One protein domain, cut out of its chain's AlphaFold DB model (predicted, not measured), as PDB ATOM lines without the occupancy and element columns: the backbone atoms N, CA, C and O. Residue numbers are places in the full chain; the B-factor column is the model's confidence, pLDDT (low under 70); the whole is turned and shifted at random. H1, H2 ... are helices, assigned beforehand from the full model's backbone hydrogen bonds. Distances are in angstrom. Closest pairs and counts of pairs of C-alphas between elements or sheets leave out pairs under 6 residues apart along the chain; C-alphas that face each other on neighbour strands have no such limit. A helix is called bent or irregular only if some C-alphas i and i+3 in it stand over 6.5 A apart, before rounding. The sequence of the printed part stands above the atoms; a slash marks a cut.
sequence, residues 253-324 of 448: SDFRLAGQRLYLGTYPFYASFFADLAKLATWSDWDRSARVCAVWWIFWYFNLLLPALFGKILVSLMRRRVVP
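Overview. This is residues 253 to 324 of the 448 residues of an uncharacterized protein of Thanatephorus cucumeris (strain AG1-IB / isolate 7/3/14) (UniProt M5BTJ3). Three helices make an open, loosely joined triangular frame: the arm H1b forms one side, H2 turns away from its far end as the second side, and H3 comes back as the third side to the place where H1 bends. The other arm, H1a, continues beyond that bend, and its residues 253 to 261 stick out from the frame. The printed part has 72 residues with three named helices, in the order H1, H2, H3 along the chain, and no named strand; its class is all helix. It is loose, with a radius of gyration of the C-alphas of 14.9 A, and elongated, spanning 45 by 26 by 26 A along its three main axes.

Arrangement. The printed part begins with H1, residues 253 to 281, which by its hydrogen bonds was assigned as one helix but is bent: the C-alphas of residues 265 and 268 are 7.3 A apart. Its arms are H1a, residues 253 to 265, and H1b, residues 268 to 281, and their lines stand at a steep tilt of 52 degrees. A tight link of 4 residues leads to H2, residues 286 to 301. H1b and H2 are close but not clearly touching; their closest C-alphas are those of Leu 280 and Ser 289, 5.6 A apart. Their lines are about perpendicular, but only just, at 70.2 degrees. H1a and H2 are apart. A tight link of 3 residues leads on to H3, residues 305 to 322. H2 and H3 touch only at the corner by their link, and only just, with 3 pairs of C-alphas within 8 A; the closest are those of Phe 299 and Leu 305, 5.2 A apart. H2 touches H3 with residues 296 to 299 alone, and H3 touches H2 with residues 305 to 308 alone. Their lines stand about perpendicular, at 73 degrees. H3 is close to H1b but not clearly touching, with the closest C-alphas, those of Phe 269 and Ile 313, 7.7 A apart. H1b and H3 run opposite ways at a steep tilt of 39 degrees. H3 is also close to H1a but not clearly touching: the closest C-alphas are those of Gly 265 and Leu 317, 7.6 A apart, and the two lines stand about perpendicular, at 89 degrees. In H1a, H1b, H2 and H3 every O i to N i+4 pair is within hydrogen-bond range.

Along the chain. H1a begins at C-alpha 253, at (42.800, 38.868, 16.312), and runs 18.1 A from first to last C-alpha, ending at Gly 265. Residues 266 and 267 belong to neither arm. H1b runs 19.9 A from Pro 268 to Ala 281, whose C-alpha is at (20.411, 21.637, 42.527). H2 runs 22.1 A from Trp 286 to Tyr 301. H3 runs 25.0 A from Leu 305 to Val 322, whose C-alpha is at (17.242, 44.498, 18.902).

Size, cuts and confidence. The two C-alphas farthest apart are those of Ser 253 and Trp 286, 46.9 A apart, while the first and last printed C-alphas, those of Ser 253 and Pro 324, are 28.6 A apart. Two stretches stand free: residues 253 to 261, which belong to H1, and residues 282 to 287. Without them the body has 57 residues and spans 36 by 24 by 19 A, with a radius of gyration of 12.9 A. The printed part has no cut, and both links between the helices are tight. The mean pLDDT of the printed part is 76.2. It is under 70 in 18 residues, among them residues 264 to 266 and residues 316 to 324.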
ATOM      1  N   SER A 253      42.902  37.783  15.326       64.38
ATOM      2  CA  SER A 253      42.800  38.868  16.312       64.38
ATOM      3  C   SER A 253      41.381  39.410  16.456       64.38
ATOM      4  O   SER A 253      40.933  39.672  17.572       64.38
ATOM      5  N   ASP A 254      40.660  39.525  15.345       66.62
ATOM      6  CA  ASP A 254      39.332  40.129  15.296       66.62
ATOM      7  C   ASP A 254      38.291  39.124  15.786       66.62
ATOM      8  O   ASP A 254      37.362  39.494  16.499       66.62
ATOM      9  N   PHE A 255      38.507  37.832  15.511       70.25
ATOM     10  CA  PHE A 255      37.749  36.749  16.135       70.25
ATOM     11  C   PHE A 255      37.971  36.708  17.650       70.25
ATOM     12  O   PHE A 255      37.010  36.576  18.405       70.25
ATOM     13  N   ARG A 256      39.213  36.886  18.117       74.19
ATOM     14  CA  ARG A 256      39.515  36.943  19.553       74.19
ATOM     15  C   ARG A 256      38.850  38.150  20.214       74.19
ATOM     16  O   ARG A 256      38.258  37.999  21.278       74.19
ATOM     17  N   LEU A 257      38.886  39.319  19.576       70.69
ATOM     18  CA  LEU A 257      38.230  40.535  20.064       70.69
ATOM     19  C   LEU A 257      36.698  40.402  20.057       70.69
ATOM     20  O   LEU A 257      36.036  40.772  21.026       70.69
ATOM     21  N   ALA A 258      36.124  39.825  19.000       65.88
ATOM     22  CA  ALA A 258      34.699  39.523  18.918       65.88
ATOM     23  C   ALA A 258      34.282  38.495  19.979       65.88
ATOM     24  O   ALA A 258      33.261  38.678  20.635       65.88
ATOM     25  N   GLY A 259      35.104  37.470  20.213       72.38
ATOM     26  CA  GLY A 259      34.926  36.478  21.270       72.38
ATOM     27  C   GLY A 259      34.997  37.089  22.668       72.38
ATOM     28  O   GLY A 259      34.172  36.768  23.513       72.38
ATOM     29  N   GLN A 260      35.906  38.038  22.905       76.50
ATOM     30  CA  GLN A 260      35.991  38.783  24.166       76.50
ATOM     31  C   GLN A 260      34.758  39.667  24.395       76.50
ATOM     32  O   GLN A 260      34.193  39.666  25.488       76.50
ATOM     33  N   ARG A 261      34.284  40.372  23.361       71.88
ATOM     34  CA  ARG A 261      33.044  41.167  23.425       71.88
ATOM     35  C   ARG A 261      31.813  40.285  23.635       71.88
ATOM     36  O   ARG A 261      30.926  40.635  24.412       71.88
ATOM     37  N   LEU A 262      31.783  39.116  22.998       69.81
ATOM     38  CA  LEU A 262      30.749  38.104  23.185       69.81
ATOM     39  C   LEU A 262      30.774  37.546  24.611       69.81
ATOM     40  O   LEU A 262      29.728  37.438  25.242       69.81
ATOM     41  N   TYR A 263      31.954  37.244  25.146       70.06
ATOM     42  CA  TYR A 263      32.145  36.751  26.507       70.06
ATOM     43  C   TYR A 263      31.679  37.772  27.557       70.06
ATOM     44  O   TYR A 263      30.875  37.448  28.426       70.06
ATOM     45  N   LEU A 264      32.079  39.039  27.425       68.31
ATOM     46  CA  LEU A 264      31.642  40.121  28.317       68.31
ATOM     47  C   LEU A 264      30.136  40.397  28.203       68.31
ATOM     48  O   LEU A 264      29.455  40.619  29.205       68.31
ATOM     49  N   GLY A 265      29.589  40.330  26.987       69.25
ATOM     50  CA  GLY A 265      28.153  40.455  26.751       69.25
ATOM     51  C   GLY A 265      27.345  39.289  27.325       69.25
ATOM     52  O   GLY A 265      26.211  39.489  27.762       69.25
ATOM     53  N   THR A 266      27.920  38.088  27.371       69.88
ATOM     54  CA  THR A 266      27.255  36.878  27.874       69.88
ATOM     55  C   THR A 266      27.456  36.645  29.376       69.88
ATOM     56  O   THR A 266      26.609  35.983  29.979       69.88
ATOM     57  N   TYR A 267      28.474  37.271  29.990       70.12
ATOM     58  CA  TYR A 267      28.820  37.205  31.421       70.12
ATOM     59  C   TYR A 267      27.633  37.256  32.390       70.12
ATOM     60  O   TYR A 267      27.419  36.295  33.134       70.12
ATOM     61  N   PRO A 268      26.800  38.315  32.385       71.75
ATOM     62  CA  PRO A 268      25.721  38.426  33.364       71.75
ATOM     63  C   PRO A 268      24.645  37.344  33.193       71.75
ATOM     64  O   PRO A 268      23.909  37.052  34.132       71.75
ATOM     65  N   PHE A 269      24.548  36.722  32.016       68.00
ATOM     66  CA  PHE A 269      23.494  35.758  31.719       68.00
ATOM     67  C   PHE A 269      23.863  34.345  32.126       68.00
ATOM     68  O   PHE A 269      23.050  33.682  32.773       68.00
ATOM     69  N   TYR A 270      25.072  33.885  31.791       69.12
ATOM     70  CA  TYR A 270      25.487  32.561  32.237       69.12
ATOM     71  C   TYR A 270      25.670  32.537  33.758       69.12
ATOM     72  O   TYR A 270      25.284  31.558  34.381       69.12
ATOM     73  N   ALA A 271      26.129  33.632  34.379       72.44
ATOM     74  CA  ALA A 271      26.242  33.728  35.835       72.44
ATOM     75  C   ALA A 271      24.878  33.570  36.534       72.44
ATOM     76  O   ALA A 271      24.738  32.738  37.427       72.44
ATOM     77  N   SER A 272      23.845  34.294  36.078       75.12
ATOM     78  CA  SER A 272      22.482  34.126  36.609       75.12
ATOM     79  C   SER A 272      21.912  32.729  36.350       75.12
ATOM     80  O   SER A 272      21.238  32.170  37.209       75.12
ATOM     81  N   PHE A 273      22.229  32.134  35.194       76.00
ATOM     82  CA  PHE A 273      21.782  30.791  34.843       76.00
ATOM     83  C   PHE A 273      22.395  29.745  35.769       76.00
ATOM     84  O   PHE A 273      21.660  28.923  36.298       76.00
ATOM     85  N   PHE A 274      23.708  29.792  36.008       77.38
ATOM     86  CA  PHE A 274      24.374  28.859  36.913       77.38
ATOM     87  C   PHE A 274      23.990  29.087  38.376       77.38
ATOM     88  O   PHE A 274      23.877  28.117  39.114       77.38
ATOM     89  N   ALA A 275      23.712  30.326  38.796       79.25
ATOM     90  CA  ALA A 275      23.194  30.605  40.136       79.25
ATOM     91  C   ALA A 275      21.779  30.034  40.341       79.25
ATOM     92  O   ALA A 275      21.495  29.427  41.373       79.25
ATOM     93  N   ASP A 276      20.896  30.186  39.350       76.12
ATOM     94  CA  ASP A 276      19.576  29.553  39.366       76.12
ATOM     95  C   ASP A 276      19.703  28.026  39.310       76.12
ATOM     96  O   ASP A 276      19.018  27.329  40.054       76.12
ATOM     97  N   LEU A 277      20.619  27.496  38.495       77.12
ATOM     98  CA  LEU A 277      20.893  26.062  38.407       77.12
ATOM     99  C   LEU A 277      21.404  25.503  39.740       77.12
ATOM    100  O   LEU A 277      20.968  24.433  40.149       77.12
ATOM    101  N   ALA A 278      22.260  26.245  40.445       77.50
ATOM    102  CA  ALA A 278      22.742  25.888  41.773       77.50
ATOM    103  C   ALA A 278      21.592  25.851  42.788       77.50
ATOM    104  O   ALA A 278      21.444  24.864  43.498       77.50
ATOM    105  N   LYS A 279      20.708  26.860  42.792       76.50
ATOM    106  CA  LYS A 279      19.509  26.873  43.654       76.50
ATOM    107  C   LYS A 279      18.548  25.721  43.351       76.50
ATOM    108  O   LYS A 279      17.926  25.179  44.263       76.50
ATOM    109  N   LEU A 280      18.432  25.341  42.079       77.25
ATOM    110  CA  LEU A 280      17.657  24.176  41.657       77.25
ATOM    111  C   LEU A 280      18.318  22.863  42.093       77.25
ATOM    112  O   LEU A 280      17.614  21.954  42.527       77.25
ATOM    113  N   ALA A 281      19.648  22.778  42.029       79.25
ATOM    114  CA  ALA A 281      20.411  21.637  42.527       79.25
ATOM    115  C   ALA A 281      20.302  21.488  44.054       79.25
ATOM    116  O   ALA A 281      20.353  20.371  44.557       79.25
ATOM    117  N   THR A 282      20.065  22.579  44.787       83.19
ATOM    118  CA  THR A 282      19.776  22.555  46.233       83.19
ATOM    119  C   THR A 282      18.320  22.172  46.558       83.19
ATOM    120  O   THR A 282      17.955  22.135  47.726       83.19
ATOM    121  N   TRP A 283      17.468  21.881  45.558       77.62
ATOM    122  CA  TRP A 283      16.059  21.470  45.736       77.62
ATOM    123  C   TRP A 283      15.248  22.404  46.659       77.62
ATOM    124  O   TRP A 283      14.317  21.972  47.333       77.62
ATOM    125  N   SER A 284      15.573  23.705  46.667       80.62
ATOM    126  CA  SER A 284      14.924  24.688  47.549       80.62
ATOM    127  C   SER A 284      13.420  24.837  47.277       80.62
ATOM    128  O   SER A 284      12.666  25.092  48.207       80.62
ATOM    129  N   ASP A 285      12.986  24.654  46.022       83.75
ATOM    130  CA  ASP A 285      11.587  24.769  45.593       83.75
ATOM    131  C   ASP A 285      11.152  23.510  44.830       83.75
ATOM    132  O   ASP A 285      11.500  23.352  43.658       83.75
ATOM    133  N   TRP A 286      10.352  22.642  45.452       85.25
ATOM    134  CA  TRP A 286       9.920  21.360  44.870       85.25
ATOM    135  C   TRP A 286       9.132  21.496  43.556       85.25
ATOM    136  O   TRP A 286       9.417  20.803  42.581       85.25
ATOM    137  N   ASP A 287       8.177  22.425  43.477       85.75
ATOM    138  CA  ASP A 287       7.343  22.578  42.274       85.75
ATOM    139  C   ASP A 287       8.118  23.161  41.087       85.75
ATOM    140  O   ASP A 287       7.857  22.847  39.921       85.75
ATOM    141  N   ARG A 288       9.075  24.052  41.369       82.12
ATOM    142  CA  ARG A 288       9.893  24.696  40.338       82.12
ATOM    143  C   ARG A 288      11.009  23.764  39.876       82.12
ATOM    144  O   ARG A 288      11.250  23.691  38.670       82.12
ATOM    145  N   SER A 289      11.638  23.031  40.796       86.31
ATOM    146  CA  SER A 289      12.659  22.033  40.475       86.31
ATOM    147  C   SER A 289      12.066  20.869  39.681       86.31
ATOM    148  O   SER A 289      12.657  20.490  38.675       86.31
ATOM    149  N   ALA A 290      10.864  20.383  40.018       87.56
ATOM    150  CA  ALA A 290      10.197  19.305  39.285       87.56
ATOM    151  C   ALA A 290       9.893  19.685  37.826       87.56
ATOM    152  O   ALA A 290      10.204  18.922  36.910       87.56
ATOM    153  N   ARG A 291       9.352  20.890  37.580       88.31
ATOM    154  CA  ARG A 291       9.091  21.372  36.209       88.31
ATOM    155  C   ARG A 291      10.375  21.521  35.397       88.31
ATOM    156  O   ARG A 291      10.417  21.098  34.246       88.31
ATOM    157  N   VAL A 292      11.419  22.112  35.979       85.75
ATOM    158  CA  VAL A 292      12.694  22.299  35.269       85.75
ATOM    159  C   VAL A 292      13.421  20.968  35.068       85.75
ATOM    160  O   VAL A 292      14.017  20.776  34.016       85.75
ATOM    161  N   CYS A 293      13.302  20.023  36.001       84.94
ATOM    162  CA  CYS A 293      13.809  18.660  35.861       84.94
ATOM    163  C   CYS A 293      13.101  17.907  34.723       84.94
ATOM    164  O   CYS A 293      13.767  17.329  33.870       84.94
ATOM    165  N   ALA A 294      11.768  17.982  34.635       89.50
ATOM    166  CA  ALA A 294      11.015  17.386  33.530       89.50
ATOM    167  C   ALA A 294      11.420  17.988  32.172       89.50
ATOM    168  O   ALA A 294      11.665  17.263  31.211       89.50
ATOM    169  N   VAL A 295      11.560  19.316  32.099       87.56
ATOM    170  CA  VAL A 295      12.032  20.018  30.894       87.56
ATOM    171  C   VAL A 295      13.475  19.639  30.549       87.56
ATOM    172  O   VAL A 295      13.794  19.447  29.378       87.56
ATOM    173  N   TRP A 296      14.344  19.485  31.548       86.12
ATOM    174  CA  TRP A 296      15.721  19.031  31.364       86.12
ATOM    175  C   TRP A 296      15.777  17.607  30.804       86.12
ATOM    176  O   TRP A 296      16.510  17.374  29.850       86.12
ATOM    177  N   TRP A 297      14.949  16.689  31.309       90.50
ATOM    178  CA  TRP A 297      14.829  15.325  30.783       90.50
ATOM    179  C   TRP A 297      14.351  15.297  29.330       90.50
ATOM    180  O   TRP A 297      14.886  14.540  28.524       90.50
ATOM    181  N   ILE A 298      13.394  16.159  28.972       88.94
ATOM    182  CA  ILE A 298      12.934  16.319  27.587       88.94
ATOM    183  C   ILE A 298      14.086  16.829  26.705       88.94
ATOM    184  O   ILE A 298      14.376  16.239  25.667       88.94
ATOM    185  N   PHE A 299      14.791  17.887  27.121       88.12
ATOM    186  CA  PHE A 299      15.929  18.418  26.362       88.12
ATOM    187  C   PHE A 299      17.091  17.431  26.248       88.12
ATOM    188  O   PHE A 299      17.763  17.402  25.217       88.12
ATOM    189  N   TRP A 300      17.322  16.626  27.282       90.06
ATOM    190  CA  TRP A 300      18.316  15.564  27.277       90.06
ATOM    191  C   TRP A 300      17.932  14.451  26.295       90.06
ATOM    192  O   TRP A 300      18.745  14.089  25.449       90.06
ATOM    193  N   TYR A 301      16.676  13.992  26.323       92.19
ATOM    194  CA  TYR A 301      16.169  12.945  25.429       92.19
ATOM    195  C   TYR A 301      16.299  13.315  23.945       92.19
ATOM    196  O   TYR A 301      16.713  12.498  23.129       92.19
ATOM    197  N   PHE A 302      16.003  14.568  23.595       87.38
ATOM    198  CA  PHE A 302      16.124  15.060  22.220       87.38
ATOM    199  C   PHE A 302      17.538  15.543  21.849       87.38
ATOM    200  O   PHE A 302      17.730  16.069  20.755       87.38
ATOM    201  N   ASN A 303      18.524  15.407  22.746       86.38
ATOM    202  CA  ASN A 303      19.882  15.944  22.588       86.38
ATOM    203  C   ASN A 303      19.909  17.454  22.242       86.38
ATOM    204  O   ASN A 303      20.802  17.966  21.566       86.38
ATOM    205  N   LEU A 304      18.901  18.189  22.716       85.94
ATOM    206  CA  LEU A 304      18.689  19.614  22.456       85.94
ATOM    207  C   LEU A 304      19.291  20.510  23.552       85.94
ATOM    208  O   LEU A 304      19.090  21.724  23.554       85.94
ATOM    209  N   LEU A 305      20.052  19.935  24.479       80.75
ATOM    210  CA  LEU A 305      20.596  20.638  25.639       80.75
ATOM    211  C   LEU A 305      21.618  21.714  25.231       80.75
ATOM    212  O   LEU A 305      21.531  22.859  25.681       80.75
ATOM    213  N   LEU A 306      22.522  21.381  24.302       78.69
ATOM    214  CA  LEU A 306      23.466  22.330  23.705       78.69
ATOM    215  C   LEU A 306      22.753  23.443  22.907       78.69
ATOM    216  O   LEU A 306      22.959  24.619  23.220       78.69
ATOM    217  N   PRO A 307      21.898  23.134  21.908       82.00
ATOM    218  CA  PRO A 307      21.239  24.166  21.109       82.00
ATOM    219  C   PRO A 307      20.255  25.019  21.917       82.00
ATOM    220  O   PRO A 307      20.082  26.189  21.590       82.00
ATOM    221  N   ALA A 308      19.660  24.512  23.000       80.56
ATOM    222  CA  ALA A 308      18.848  25.328  23.904       80.56
ATOM    223  C   ALA A 308      19.689  26.365  24.667       80.56
ATOM    224  O   ALA A 308      19.262  27.511  24.826       80.56
ATOM    225  N   LEU A 309      20.901  25.999  25.101       77.88
ATOM    226  CA  LEU A 309      21.831  26.917  25.766       77.88
ATOM    227  C   LEU A 309      22.305  28.001  24.785       77.88
ATOM    228  O   LEU A 309      22.181  29.196  25.070       77.88
ATOM    229  N   PHE A 310      22.731  27.596  23.585       80.06
ATOM    230  CA  PHE A 310      23.089  28.527  22.513       80.06
ATOM    231  C   PHE A 310      21.908  29.399  22.079       80.06
ATOM    232  O   PHE A 310      22.082  30.600  21.904       80.06
ATOM    233  N   GLY A 311      20.701  28.846  21.978       81.19
ATOM    234  CA  GLY A 311      19.483  29.580  21.645       81.19
ATOM    235  C   GLY A 311      19.116  30.613  22.708       81.19
ATOM    236  O   GLY A 311      18.800  31.751  22.377       81.19
ATOM    237  N   LYS A 312      19.233  30.275  23.996       78.38
ATOM    238  CA  LYS A 312      19.015  31.221  25.102       78.38
ATOM    239  C   LYS A 312      20.040  32.359  25.076       78.38
ATOM    240  O   LYS A 312      19.667  33.519  25.267       78.38
ATOM    241  N   ILE A 313      21.309  32.046  24.803       75.19
ATOM    242  CA  ILE A 313      22.368  33.048  24.610       75.19
ATOM    243  C   ILE A 313      22.060  33.918  23.386       75.19
ATOM    244  O   ILE A 313      22.110  35.140  23.478       75.19
ATOM    245  N   LEU A 314      21.673  33.315  22.263       73.94
ATOM    246  CA  LEU A 314      21.392  34.015  21.014       73.94
ATOM    247  C   LEU A 314      20.172  34.930  21.137       73.94
ATOM    248  O   LEU A 314      20.240  36.079  20.723       73.94
ATOM    249  N   VAL A 315      19.089  34.475  21.770       76.44
ATOM    250  CA  VAL A 315      17.902  35.295  22.059       76.44
ATOM    251  C   VAL A 315      18.248  36.431  23.013       76.44
ATOM    252  O   VAL A 315      17.740  37.535  22.853       76.44
ATOM    253  N   SER A 316      19.128  36.201  23.987       64.81
ATOM    254  CA  SER A 316      19.611  37.253  24.883       64.81
ATOM    255  C   SER A 316      20.428  38.318  24.138       64.81
ATOM    256  O   SER A 316      20.186  39.518  24.287       64.81
ATOM    257  N   LEU A 317      21.348  37.890  23.274       64.12
ATOM    258  CA  LEU A 317      22.158  38.781  22.444       64.12
ATOM    259  C   LEU A 317      21.312  39.513  21.406       64.12
ATOM    260  O   LEU A 317      21.494  40.710  21.204       64.12
ATOM    261  N   MET A 318      20.346  38.825  20.798       68.31
ATOM    262  CA  MET A 318      19.357  39.445  19.929       68.31
ATOM    263  C   MET A 318      18.521  40.446  20.704       68.31
ATOM    264  O   MET A 318      18.362  41.552  20.226       68.31
ATOM    265  N   ARG A 319      18.058  40.147  21.920       65.88
ATOM    266  CA  ARG A 319      17.363  41.143  22.744       65.88
ATOM    267  C   ARG A 319      18.249  42.350  23.023       65.88
ATOM    268  O   ARG A 319      17.761  43.456  22.920       65.88
ATOM    269  N   ARG A 320      19.546  42.189  23.280       59.44
ATOM    270  CA  ARG A 320      20.452  43.341  23.448       59.44
ATOM    271  C   ARG A 320      20.716  44.122  22.161       59.44
ATOM    272  O   ARG A 320      20.892  45.327  22.230       59.44
ATOM    273  N   ARG A 321      20.744  43.451  21.010       58.78
ATOM    274  CA  ARG A 321      20.993  44.069  19.697       58.78
ATOM    275  C   ARG A 321      19.733  44.666  19.061       58.78
ATOM    276  O   ARG A 321      19.831  45.570  18.244       58.78
ATOM    277  N   VAL A 322      18.571  44.126  19.410       56.19
ATOM    278  CA  VAL A 322      17.242  44.498  18.902       56.19
ATOM    279  C   VAL A 322      16.529  45.435  19.875       56.19
ATOM    280  O   VAL A 322      15.600  46.124  19.464       56.19
ATOM    281  N   VAL A 323      16.965  45.526  21.140       50.31
ATOM    282  CA  VAL A 323      16.577  46.647  21.998       50.31
ATOM    283  C   VAL A 323      17.173  47.907  21.366       50.31
ATOM    284  O   VAL A 323      18.397  48.012  21.258       50.31
ATOM    285  N   PRO A 324      16.324  48.827  20.879       50.00
ATOM    286  CA  PRO A 324      16.777  50.049  20.242       50.00
ATOM    287  C   PRO A 324      17.670  50.835  21.200       50.00
ATOM    288  O   PRO A 324      17.473  50.792  22.418       50.00
TER     289      PRO A 324